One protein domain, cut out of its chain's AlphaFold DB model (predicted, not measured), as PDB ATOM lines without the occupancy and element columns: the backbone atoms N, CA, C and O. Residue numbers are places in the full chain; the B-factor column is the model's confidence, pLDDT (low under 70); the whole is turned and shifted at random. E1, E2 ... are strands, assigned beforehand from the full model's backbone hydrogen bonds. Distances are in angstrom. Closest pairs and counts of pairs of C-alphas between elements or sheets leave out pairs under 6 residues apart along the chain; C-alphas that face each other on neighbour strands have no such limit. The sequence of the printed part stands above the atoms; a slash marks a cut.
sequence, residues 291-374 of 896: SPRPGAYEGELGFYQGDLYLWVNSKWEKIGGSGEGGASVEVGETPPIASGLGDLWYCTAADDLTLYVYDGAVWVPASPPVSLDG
ATOM      1  N   SER A 291      39.055 -35.635 -28.670       60.25
ATOM      2  CA  SER A 291      38.379 -36.472 -27.663       60.25
ATOM      3  C   SER A 291      38.263 -35.717 -26.331       60.25
ATOM      4  O   SER A 291      39.286 -35.207 -25.872       60.25
ATOM      5  N   PRO A 292      37.093 -35.660 -25.666       59.28
ATOM      6  CA  PRO A 292      36.879 -34.815 -24.489       59.28
ATOM      7  C   PRO A 292      37.864 -35.139 -23.357       59.28
ATOM      8  O   PRO A 292      37.711 -36.113 -22.621       59.28
ATOM      9  N   ARG A 293      38.892 -34.299 -23.216       77.62
ATOM     10  CA  ARG A 293      39.784 -34.258 -22.050       77.62
ATOM     11  C   ARG A 293      39.112 -33.455 -20.938       77.62
ATOM     12  O   ARG A 293      38.348 -32.557 -21.274       77.62
ATOM     13  N   PRO A 294      39.379 -33.705 -19.649       79.12
ATOM     14  CA  PRO A 294      38.872 -32.835 -18.598       79.12
ATOM     15  C   PRO A 294      39.283 -31.384 -18.868       79.12
ATOM     16  O   PRO A 294      40.464 -31.133 -19.123       79.12
ATOM     17  N   GLY A 295      38.320 -30.462 -18.864       73.62
ATOM     18  CA  GLY A 295      38.621 -29.038 -18.960       73.62
ATOM     19  C   GLY A 295      39.501 -28.619 -17.786       73.62
ATOM     20  O   GLY A 295      39.338 -29.095 -16.658       73.62
ATOM     21  N   ALA A 296      40.478 -27.767 -18.060       78.19
ATOM     22  CA  ALA A 296      41.393 -27.249 -17.062       78.19
ATOM     23  C   ALA A 296      40.678 -26.291 -16.095       78.19
ATOM     24  O   ALA A 296      41.070 -26.214 -14.929       78.19
ATOM     25  N   TYR A 297      39.617 -25.604 -16.546       79.88
ATOM     26  CA  TYR A 297      38.900 -24.598 -15.753       79.88
ATOM     27  C   TYR A 297      37.396 -24.571 -16.068       79.88
ATOM     28  O   TYR A 297      36.993 -24.747 -17.215       79.88
ATOM     29  N   GLU A 298      36.558 -24.323 -15.053       81.25
ATOM     30  CA  GLU A 298      35.123 -24.042 -15.238       81.25
ATOM     31  C   GLU A 298      34.929 -22.871 -16.215       81.25
ATOM     32  O   GLU A 298      35.552 -21.820 -16.065       81.25
ATOM     33  N   GLY A 299      34.066 -23.063 -17.210       74.94
ATOM     34  CA  GLY A 299      33.817 -22.115 -18.294       74.94
ATOM     35  C   GLY A 299      34.700 -22.295 -19.535       74.94
ATOM     36  O   GLY A 299      34.542 -21.525 -20.479       74.94
ATOM     37  N   GLU A 300      35.609 -23.281 -19.575       80.38
ATOM     38  CA  GLU A 300      36.380 -23.585 -20.793       80.38
ATOM     39  C   GLU A 300      35.435 -23.973 -21.942       80.38
ATOM     40  O   GLU A 300      34.499 -24.748 -21.745       80.38
ATOM     41  N   LEU A 301      35.671 -23.430 -23.140       80.00
ATOM     42  CA  LEU A 301      34.930 -23.765 -24.357       80.00
ATOM     43  C   LEU A 301      35.723 -24.784 -25.179       80.00
ATOM     44  O   LEU A 301      36.916 -24.596 -25.423       80.00
ATOM     45  N   GLY A 302      35.063 -25.848 -25.623       80.12
ATOM     46  CA  GLY A 302      35.669 -26.913 -26.418       80.12
ATOM     47  C   GLY A 302      34.811 -27.258 -27.626       80.12
ATOM     48  O   GLY A 302      33.597 -27.409 -27.504       80.12
ATOM     49  N   PHE A 303      35.440 -27.412 -28.788       76.19
ATOM     50  CA  PHE A 303      34.771 -27.898 -29.992       76.19
ATOM     51  C   PHE A 303      35.068 -29.383 -30.178       76.19
ATOM     52  O   PHE A 303      36.236 -29.777 -30.232       76.19
ATOM     53  N   TYR A 304      34.019 -30.200 -30.290       79.38
ATOM     54  CA  TYR A 304      34.146 -31.629 -30.570       79.38
ATOM     55  C   TYR A 304      33.056 -32.088 -31.538       79.38
ATOM     56  O   TYR A 304      31.875 -31.889 -31.284       79.38
ATOM     57  N   GLN A 305      33.457 -32.703 -32.657       80.31
ATOM     58  CA  GLN A 305      32.548 -33.244 -33.684       80.31
ATOM     59  C   GLN A 305      31.490 -32.247 -34.210       80.31
ATOM     60  O   GLN A 305      30.384 -32.643 -34.558       80.31
ATOM     61  N   GLY A 306      31.828 -30.956 -34.292       69.88
ATOM     62  CA  GLY A 306      30.908 -29.912 -34.775       69.88
ATOM     63  C   GLY A 306      29.924 -29.391 -33.722       69.88
ATOM     64  O   GLY A 306      29.064 -28.573 -34.036       69.88
ATOM     65  N   ASP A 307      30.067 -29.830 -32.472       76.56
ATOM     66  CA  ASP A 307      29.313 -29.322 -31.335       76.56
ATOM     67  C   ASP A 307      30.216 -28.482 -30.418       76.56
ATOM     68  O   ASP A 307      31.388 -28.808 -30.193       76.56
ATOM     69  N   LEU A 308      29.657 -27.400 -29.875       79.31
ATOM     70  CA  LEU A 308      30.292 -26.547 -28.878       79.31
ATOM     71  C   LEU A 308      29.909 -27.035 -27.480       79.31
ATOM     72  O   LEU A 308      28.726 -27.138 -27.139       79.31
ATOM     73  N   TYR A 309      30.916 -27.293 -26.657       80.88
ATOM     74  CA  TYR A 309      30.772 -27.705 -25.270       80.88
ATOM     75  C   TYR A 309      31.345 -26.641 -24.333       80.88
ATOM     76  O   TYR A 309      32.354 -26.008 -24.637       80.88
ATOM     77  N   LEU A 310      30.715 -26.482 -23.171       82.00
ATOM     78  CA  LEU A 310      31.205 -25.689 -22.051       82.00
ATOM     79  C   LEU A 310      31.592 -26.639 -20.917       82.00
ATOM     80  O   LEU A 310      30.803 -27.504 -20.531       82.00
ATOM     81  N   TRP A 311      32.800 -26.505 -20.383       87.00
ATOM     82  CA  TRP A 311      33.230 -27.267 -19.219       87.00
ATOM     83  C   TRP A 311      32.594 -26.670 -17.968       87.00
ATOM     84  O   TRP A 311      33.033 -25.628 -17.488       87.00
ATOM     85  N   VAL A 312      31.548 -27.311 -17.450       86.69
ATOM     86  CA  VAL A 312      30.867 -26.890 -16.223       86.69
ATOM     87  C   VAL A 312      30.591 -28.055 -15.294       86.69
ATOM     88  O   VAL A 312      30.265 -29.163 -15.716       86.69
ATOM     89  N   ASN A 313      30.696 -27.807 -13.998       89.25
ATOM     90  CA  ASN A 313      30.600 -28.812 -12.944       89.25
ATOM     91  C   ASN A 313      31.472 -30.052 -13.214       89.25
ATOM     92  O   ASN A 313      31.026 -31.188 -13.033       89.25
ATOM     93  N   SER A 314      32.716 -29.837 -13.658       88.38
ATOM     94  CA  SER A 314      33.677 -30.904 -13.999       88.38
ATOM     95  C   SER A 314      33.205 -31.892 -15.081       88.38
ATOM     96  O   SER A 314      33.620 -33.054 -15.095       88.38
ATOM     97  N   LYS A 315      32.330 -31.454 -15.990       88.44
ATOM     98  CA  LYS A 315      31.911 -32.212 -17.173       88.44
ATOM     99  C   LYS A 315      31.731 -31.274 -18.364       88.44
ATOM    100  O   LYS A 315      31.436 -30.095 -18.207       88.44
ATOM    101  N   TRP A 316      31.882 -31.806 -19.571       82.75
ATOM    102  CA  TRP A 316      31.510 -31.077 -20.780       82.75
ATOM    103  C   TRP A 316      29.990 -31.113 -20.936       82.75
ATOM    104  O   TRP A 316      29.407 -32.187 -21.086       82.75
ATOM    105  N   GLU A 317      29.348 -29.949 -20.902       85.25
ATOM    106  CA  GLU A 317      27.945 -29.788 -21.275       85.25
ATOM    107  C   GLU A 317      27.863 -29.231 -22.695       85.25
ATOM    108  O   GLU A 317      28.481 -28.216 -23.007       85.25
ATOM    109  N   LYS A 318      27.122 -29.910 -23.576       83.88
ATOM    110  CA  LYS A 318      26.870 -29.425 -24.937       83.88
ATOM    111  C   LYS A 318      26.008 -28.170 -24.850       83.88
ATOM    112  O   LYS A 318      24.907 -28.230 -24.307       83.88
ATOM    113  N   ILE A 319      26.494 -27.064 -25.398       78.94
ATOM    114  CA  ILE A 319      25.787 -25.777 -25.411       78.94
ATOM    115  C   ILE A 319      25.355 -25.340 -26.821       78.94
ATOM    116  O   ILE A 319      24.528 -24.442 -26.937       78.94
ATOM    117  N   GLY A 320      25.840 -25.997 -27.883       71.31
ATOM    118  CA  GLY A 320      25.404 -25.770 -29.270       71.31
ATOM    119  C   GLY A 320      25.916 -26.845 -30.236       71.31
ATOM    120  O   GLY A 320      26.826 -27.592 -29.877       71.31
ATOM    121  N   GLY A 321      25.329 -26.958 -31.434       68.44
ATOM    122  CA  GLY A 321      25.793 -27.876 -32.488       68.44
ATOM    123  C   GLY A 321      24.720 -28.723 -33.193       68.44
ATOM    124  O   GLY A 321      23.523 -28.591 -32.943       68.44
ATOM    125  N   SER A 322      25.155 -29.584 -34.118       59.94
ATOM    126  CA  SER A 322      24.300 -30.250 -35.112       59.94
ATOM    127  C   SER A 322      23.386 -31.325 -34.500       59.94
ATOM    128  O   SER A 322      23.805 -32.435 -34.179       59.94
ATOM    129  N   GLY A 323      22.110 -30.988 -34.300       58.38
ATOM    130  CA  GLY A 323      21.079 -31.928 -33.850       58.38
ATOM    131  C   GLY A 323      20.001 -31.270 -32.991       58.38
ATOM    132  O   GLY A 323      20.199 -31.069 -31.800       58.38
ATOM    133  N   GLU A 324      18.863 -30.972 -33.623       54.66
ATOM    134  CA  GLU A 324      17.570 -30.597 -33.023       54.66
ATOM    135  C   GLU A 324      17.558 -29.352 -32.108       54.66
ATOM    136  O   GLU A 324      17.313 -29.423 -30.908       54.66
ATOM    137  N   GLY A 325      17.714 -28.170 -32.722       60.69
ATOM    138  CA  GLY A 325      17.120 -26.920 -32.215       60.69
ATOM    139  C   GLY A 325      18.050 -25.903 -31.544       60.69
ATOM    140  O   GLY A 325      17.556 -24.874 -31.087       60.69
ATOM    141  N   GLY A 326      19.360 -26.153 -31.488       61.38
ATOM    142  CA  GLY A 326      20.363 -25.178 -31.039       61.38
ATOM    143  C   GLY A 326      21.090 -24.506 -32.207       61.38
ATOM    144  O   GLY A 326      21.183 -25.094 -33.283       61.38
ATOM    145  N   ALA A 327      21.613 -23.298 -31.981       63.69
ATOM    146  CA  ALA A 327      22.472 -22.592 -32.930       63.69
ATOM    147  C   ALA A 327      23.640 -23.488 -33.384       63.69
ATOM    148  O   ALA A 327      24.352 -24.059 -32.548       63.69
ATOM    149  N   SER A 328      23.814 -23.638 -34.695       72.38
ATOM    150  CA  SER A 328      24.966 -24.332 -35.271       72.38
ATOM    151  C   SER A 328      26.216 -23.449 -35.150       72.38
ATOM    152  O   SER A 328      26.101 -22.224 -35.139       72.38
ATOM    153  N   VAL A 329      27.404 -24.047 -34.993       75.62
ATOM    154  CA  VAL A 329      28.676 -23.308 -35.050       75.62
ATOM    155  C   VAL A 329      29.493 -23.827 -36.219       75.62
ATOM    156  O   VAL A 329      29.932 -24.976 -36.202       75.62
ATOM    157  N   GLU A 330      29.706 -22.987 -37.223       80.00
ATOM    158  CA  GLU A 330      30.519 -23.315 -38.391       80.00
ATOM    159  C   GLU A 330      31.866 -22.584 -38.345       80.00
ATOM    160  O   GLU A 330      31.972 -21.462 -37.854       80.00
ATOM    161  N   VAL A 331      32.917 -23.222 -38.857       80.75
ATOM    162  CA  VAL A 331      34.276 -22.669 -38.913       80.75
ATOM    163  C   VAL A 331      34.743 -22.731 -40.363       80.75
ATOM    164  O   VAL A 331      34.769 -23.815 -40.948       80.75
ATOM    165  N   GLY A 332      35.102 -21.593 -40.958       83.62
ATOM    166  CA  GLY A 332      35.569 -21.552 -42.348       83.62
ATOM    167  C   GLY A 332      35.796 -20.142 -42.883       83.62
ATOM    168  O   GLY A 332      35.427 -19.166 -42.243       83.62
ATOM    169  N   GLU A 333      36.393 -20.029 -44.071       83.56
ATOM    170  CA  GLU A 333      36.721 -18.733 -44.693       83.56
ATOM    171  C   GLU A 333      35.533 -18.061 -45.400       83.56
ATOM    172  O   GLU A 333      35.556 -16.854 -45.625       83.56
ATOM    173  N   THR A 334      34.483 -18.812 -45.753       87.38
ATOM    174  CA  THR A 334      33.284 -18.259 -46.401       87.38
ATOM    175  C   THR A 334      32.042 -18.451 -45.541       87.38
ATOM    176  O   THR A 334      31.900 -19.530 -44.960       87.38
ATOM    177  N   PRO A 335      31.108 -17.482 -45.527       86.62
ATOM    178  CA  PRO A 335      29.888 -17.587 -44.743       86.62
ATOM    179  C   PRO A 335      29.055 -18.821 -45.132       86.62
ATOM    180  O   PRO A 335      28.896 -19.093 -46.330       86.62
ATOM    181  N   PRO A 336      28.473 -19.539 -44.159       86.69
ATOM    182  CA  PRO A 336      27.564 -20.650 -44.427       86.69
ATOM    183  C   PRO A 336      26.340 -20.221 -45.249       86.69
ATOM    184  O   PRO A 336      25.786 -19.139 -45.043       86.69
ATOM    185  N   ILE A 337      25.899 -21.079 -46.179       81.31
ATOM    186  CA  ILE A 337      24.822 -20.774 -47.147       81.31
ATOM    187  C   ILE A 337      23.414 -21.048 -46.571       81.31
ATOM    188  O   ILE A 337      22.428 -20.529 -47.093       81.31
ATOM    189  N   ALA A 338      23.290 -21.838 -45.497       68.94
ATOM    190  CA  ALA A 338      22.009 -22.179 -44.872       68.94
ATOM    191  C   ALA A 338      22.096 -22.096 -43.340       68.94
ATOM    192  O   ALA A 338      22.486 -23.063 -42.697       68.94
ATOM    193  N   SER A 339      21.707 -20.953 -42.771       69.88
ATOM    194  CA  SER A 339      21.794 -20.675 -41.332       69.88
ATOM    195  C   SER A 339      20.428 -20.415 -40.690       69.88
ATOM    196  O   SER A 339      19.551 -19.756 -41.256       69.88
ATOM    197  N   GLY A 340      20.240 -20.949 -39.486       79.38
ATOM    198  CA  GLY A 340      19.155 -20.596 -38.578       79.38
ATOM    199  C   GLY A 340      19.456 -19.303 -37.817       79.38
ATOM    200  O   GLY A 340      20.612 -18.935 -37.612       79.38
ATOM    201  N   LEU A 341      18.407 -18.591 -37.388       78.94
ATOM    202  CA  LEU A 341      18.546 -17.428 -36.506       78.94
ATOM    203  C   LEU A 341      19.345 -17.819 -35.250       78.94
ATOM    204  O   LEU A 341      18.910 -18.685 -34.494       78.94
ATOM    205  N   GLY A 342      20.465 -17.137 -35.018       76.50
ATOM    206  CA  GLY A 342      21.353 -17.368 -33.881       76.50
ATOM    207  C   GLY A 342      22.547 -18.281 -34.161       76.50
ATOM    208  O   GLY A 342      23.364 -18.438 -33.258       76.50
ATOM    209  N   ASP A 343      22.678 -18.840 -35.369       82.12
ATOM    210  CA  ASP A 343      23.859 -19.618 -35.756       82.12
ATOM    211  C   ASP A 343      25.137 -18.780 -35.645       82.12
ATOM    212  O   ASP A 343      25.124 -17.563 -35.847       82.12
ATOM    213  N   LEU A 344      26.240 -19.436 -35.300       84.31
ATOM    214  CA  LEU A 344      27.550 -18.831 -35.117       84.31
ATOM    215  C   LEU A 344      28.484 -19.266 -36.248       84.31
ATOM    216  O   LEU A 344      28.518 -20.432 -36.629       84.31
ATOM    217  N   TRP A 345      29.284 -18.340 -36.759       86.75
ATOM    218  CA  TRP A 345      30.309 -18.629 -37.754       86.75
ATOM    219  C   TRP A 345      31.622 -18.001 -37.314       86.75
ATOM    220  O   TRP A 345      31.713 -16.788 -37.155       86.75
ATOM    221  N   TYR A 346      32.641 -18.818 -37.079       83.38
ATOM    222  CA  TYR A 346      33.989 -18.329 -36.827       83.38
ATOM    223  C   TYR A 346      34.728 -18.225 -38.160       83.38
ATOM    224  O   TYR A 346      35.070 -19.245 -38.772       83.38
ATOM    225  N   CYS A 347      34.943 -16.992 -38.620       82.31
ATOM    226  CA  CYS A 347      35.680 -16.741 -39.847       82.31
ATOM    227  C   CYS A 347      37.165 -17.053 -39.616       82.31
ATOM    228  O   CYS A 347      37.786 -16.552 -38.680       82.31
ATOM    229  N   THR A 348      37.734 -17.928 -40.446       78.62
ATOM    230  CA  THR A 348      39.162 -18.293 -40.379       78.62
ATOM    231  C   THR A 348      40.003 -17.601 -41.442       78.62
ATOM    232  O   THR A 348      41.160 -17.977 -41.632       78.62
ATOM    233  N   ALA A 349      39.444 -16.623 -42.162       78.94
ATOM    234  CA  ALA A 349      40.236 -15.811 -43.073       78.94
ATOM    235  C   ALA A 349      41.341 -15.101 -42.271       78.94
ATOM    236  O   ALA A 349      41.090 -14.614 -41.169       78.94
ATOM    237  N   ALA A 350      42.560 -15.057 -42.816       70.19
ATOM    238  CA  ALA A 350      43.755 -14.588 -42.104       70.19
ATOM    239  C   ALA A 350      43.622 -13.172 -41.504       70.19
ATOM    240  O   ALA A 350      44.293 -12.863 -40.521       70.19
ATOM    241  N   ASP A 351      42.719 -12.360 -42.057       69.00
ATOM    242  CA  ASP A 351      42.539 -10.952 -41.702       69.00
ATOM    243  C   ASP A 351      41.280 -10.695 -40.850       69.00
ATOM    244  O   ASP A 351      41.032  -9.560 -40.446       69.00
ATOM    245  N   ASP A 352      40.471 -11.723 -40.571       68.69
ATOM    246  CA  ASP A 352      39.148 -11.563 -39.963       68.69
ATOM    247  C   ASP A 352      38.813 -12.732 -39.025       68.69
ATOM    248  O   ASP A 352      37.852 -13.468 -39.231       68.69
ATOM    249  N   LEU A 353      39.634 -12.908 -37.982       75.56
ATOM    250  CA  LEU A 353      39.434 -13.864 -36.879       75.56
ATOM    251  C   LEU A 353      38.265 -13.442 -35.965       75.56
ATOM    252  O   LEU A 353      38.403 -13.320 -34.746       75.56
ATOM    253  N   THR A 354      37.110 -13.175 -36.569       80.38
ATOM    254  CA  THR A 354      35.922 -12.636 -35.915       80.38
ATOM    255  C   THR A 354      34.842 -13.711 -35.838       80.38
ATOM    256  O   THR A 354      34.571 -14.441 -36.794       80.38
ATOM    257  N   LEU A 355      34.194 -13.806 -34.676       85.00
ATOM    258  CA  LEU A 355      32.984 -14.602 -34.512       85.00
ATOM    259  C   LEU A 355      31.795 -13.812 -35.061       85.00
ATOM    260  O   LEU A 355      31.552 -12.693 -34.621       85.00
ATOM    261  N   TYR A 356      31.035 -14.397 -35.973       85.00
ATOM    262  CA  TYR A 356      29.807 -13.847 -36.536       85.00
ATOM    263  C   TYR A 356      28.583 -14.575 -35.973       85.00
ATOM    264  O   TYR A 356      28.636 -15.771 -35.703       85.00
ATOM    265  N   VAL A 357      27.474 -13.854 -35.813       87.19
ATOM    266  CA  VAL A 357      26.155 -14.377 -35.430       87.19
ATOM    267  C   VAL A 357      25.188 -14.098 -36.580       87.19
ATOM    268  O   VAL A 357      25.116 -12.968 -37.067       87.19
ATOM    269  N   TYR A 358      24.439 -15.105 -37.024       87.88
ATOM    270  CA  TYR A 358      23.409 -14.933 -38.043       87.88
ATOM    271  C   TYR A 358      22.134 -14.357 -37.421       87.88
ATOM    272  O   TYR A 358      21.486 -14.996 -36.591       87.88
ATOM    273  N   ASP A 359      21.738 -13.154 -37.833       84.81
ATOM    274  CA  ASP A 359      20.587 -12.437 -37.263       84.81
ATOM    275  C   ASP A 359      19.240 -12.769 -37.938       84.81
ATOM    276  O   ASP A 359      18.213 -12.158 -37.637       84.81
ATOM    277  N   GLY A 360      19.233 -13.752 -38.846       83.75
ATOM    278  CA  GLY A 360      18.074 -14.139 -39.653       83.75
ATOM    279  C   GLY A 360      18.025 -13.485 -41.037       83.75
ATOM    280  O   GLY A 360      17.178 -13.867 -41.846       83.75
ATOM    281  N   ALA A 361      18.920 -12.539 -41.333       85.44
ATOM    282  CA  ALA A 361      19.080 -11.944 -42.657       85.44
ATOM    283  C   ALA A 361      20.540 -11.961 -43.128       85.44
ATOM    284  O   ALA A 361      20.806 -12.303 -44.283       85.44
ATOM    285  N   VAL A 362      21.484 -11.615 -42.249       88.25
ATOM    286  CA  VAL A 362      22.914 -11.491 -42.557       88.25
ATOM    287  C   VAL A 362      23.782 -11.986 -41.397       88.25
ATOM    288  O   VAL A 362      23.351 -12.082 -40.250       88.25
ATOM    289  N   TRP A 363      25.035 -12.312 -41.704       84.88
ATOM    290  CA  TRP A 363      26.053 -12.584 -40.695       84.88
ATOM    291  C   TRP A 363      26.569 -11.257 -40.127       84.88
ATOM    292  O   TRP A 363      27.103 -10.433 -40.870       84.88
ATOM    293  N   VAL A 364      26.394 -11.042 -38.821       86.81
ATOM    294  CA  VAL A 364      26.807  -9.820 -38.113       86.81
ATOM    295  C   VAL A 364      27.941 -10.171 -37.150       86.81
ATOM    296  O   VAL A 364      27.813 -11.154 -36.421       86.81
ATOM    297  N   PRO A 365      29.056  -9.424 -37.114       82.62
ATOM    298  CA  PRO A 365      30.148  -9.739 -36.202       82.62
ATOM    299  C   PRO A 365      29.677  -9.585 -34.745       82.62
ATOM    300  O   PRO A 365      29.082  -8.573 -34.367       82.62
ATOM    301  N   ALA A 366      29.924 -10.606 -33.925       79.56
ATOM    302  CA  ALA A 366      29.510 -10.694 -32.523       79.56
ATOM    303  C   ALA A 366      30.248  -9.688 -31.621       79.56
ATOM    304  O   ALA A 366      29.788  -9.376 -30.523       79.56
ATOM    305  N   SER A 367      31.375  -9.154 -32.095       75.94
ATOM    306  CA  SER A 367      32.102  -8.027 -31.512       75.94
ATOM    307  C   SER A 367      32.583  -7.093 -32.623       75.94
ATOM    308  O   SER A 367      32.788  -7.559 -33.742       75.94
ATOM    309  N   PRO A 368      32.817  -5.794 -32.354       70.31
ATOM    310  CA  PRO A 368      33.487  -4.921 -33.315       70.31
ATOM    311  C   PRO A 368      34.786  -5.590 -33.799       70.31
ATOM    312  O   PRO A 368      35.541  -6.071 -32.948       70.31
ATOM    313  N   PRO A 369      35.040  -5.670 -35.116       62.06
ATOM    314  CA  PRO A 369      36.239  -6.317 -35.631       62.06
ATOM    315  C   PRO A 369      37.472  -5.602 -35.078       62.06
ATOM    316  O   PRO A 369      37.598  -4.377 -35.173       62.06
ATOM    317  N   VAL A 370      38.373  -6.364 -34.462       62.47
ATOM    318  CA  VAL A 370      39.676  -5.852 -34.038       62.47
ATOM    319  C   VAL A 370      40.531  -5.809 -35.300       62.47
ATOM    320  O   VAL A 370      41.031  -6.833 -35.747       62.47
ATOM    321  N   SER A 371      40.621  -4.640 -35.939       65.94
ATOM    322  CA  SER A 371      41.418  -4.483 -37.158       65.94
ATOM    323  C   SER A 371      42.891  -4.768 -36.849       65.94
ATOM    324  O   SER A 371      43.536  -4.039 -36.092       65.94
ATOM    325  N   LEU A 372      43.420  -5.829 -37.458       67.69
ATOM    326  CA  LEU A 372      44.846  -6.164 -37.449       67.69
ATOM    327  C   LEU A 372      45.703  -5.034 -38.040       67.69
ATOM    328  O   LEU A 372      46.845  -4.860 -37.613       67.69
ATOM    329  N   ASP A 373      45.139  -4.214 -38.934       71.38
ATOM    330  CA  ASP A 373      45.822  -3.052 -39.519       71.38
ATOM    331  C   ASP A 373      46.192  -2.008 -38.456       71.38
ATOM    332  O   ASP A 373      47.261  -1.404 -38.530       71.38
ATOM    333  N   GLY A 374      45.349  -1.824 -37.431       74.31
ATOM    334  CA  GLY A 374      45.648  -0.921 -36.315       74.31
ATOM    335  C   GLY A 374      46.858  -1.392 -35.503       74.31
ATOM    336  O   GLY A 374      47.756  -0.611 -35.205       74.31
TER     337      GLY A 374
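AT A GLANCE: This is residues 291 to 374 of the 896 residues of an uncharacterized protein of Euryarchaeota archaeon (UniProt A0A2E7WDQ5). This model has little regular structure: two small sheets make two lobes, E4 to E7 and E1 to E3, meeting where E3 ends near the start of E4. The printed part has 84 residues, 32 of them in seven strands, E1 to E7 in order, with no named helix: all strand. Sheet E4 E5 E6 E7 is mixed, E1 E2 E3 antiparallel. The whole is only just compact, close to loose, with radius of gyration of the C-alphas 14.0 A, spanning 38 by 34 by 19 A.

IN THESE COORDINATES: Find C-alpha 329 at (28.676, -23.308, -35.050), where E4, residues 329 to 332, begins. Then come E5, 344 to 347, E6, 355 to 358, and E7, 363 to 365, ending at (30.148, -9.739, -36.202). Earlier lie E1, 301 to 304, E2, 307 to 312, 15.4 A, and E3, 315 to 321, 17.1 A.

HOW THE PARTS SIT: E4 and E5 are parallel at 17 degrees; N 330 and O 344 are 2.9 A apart. Hairpins E5 and E6, with N 345 to O 356 2.9 A, and E6 and E7, with N 357 to O 364 2.8 A, form a meander, each strand antiparallel to its predecessor. Hairpins E1 and E2, with N 302 to O 309 2.9 A, and E2 and E3, with N 308 to O 320 2.8 A, form another. The closest C-alphas of E3 and E4, Gly 321 and Val 329, are 6.0 A apart.

THE WHOLE: The farthest C-alphas, Glu 324 and Gly 374, are 41.0 A apart. The printed part has no cut; E4 to E5 is a long link. Look for pLDDT under 70 at 18 residues, among them 321 to 327.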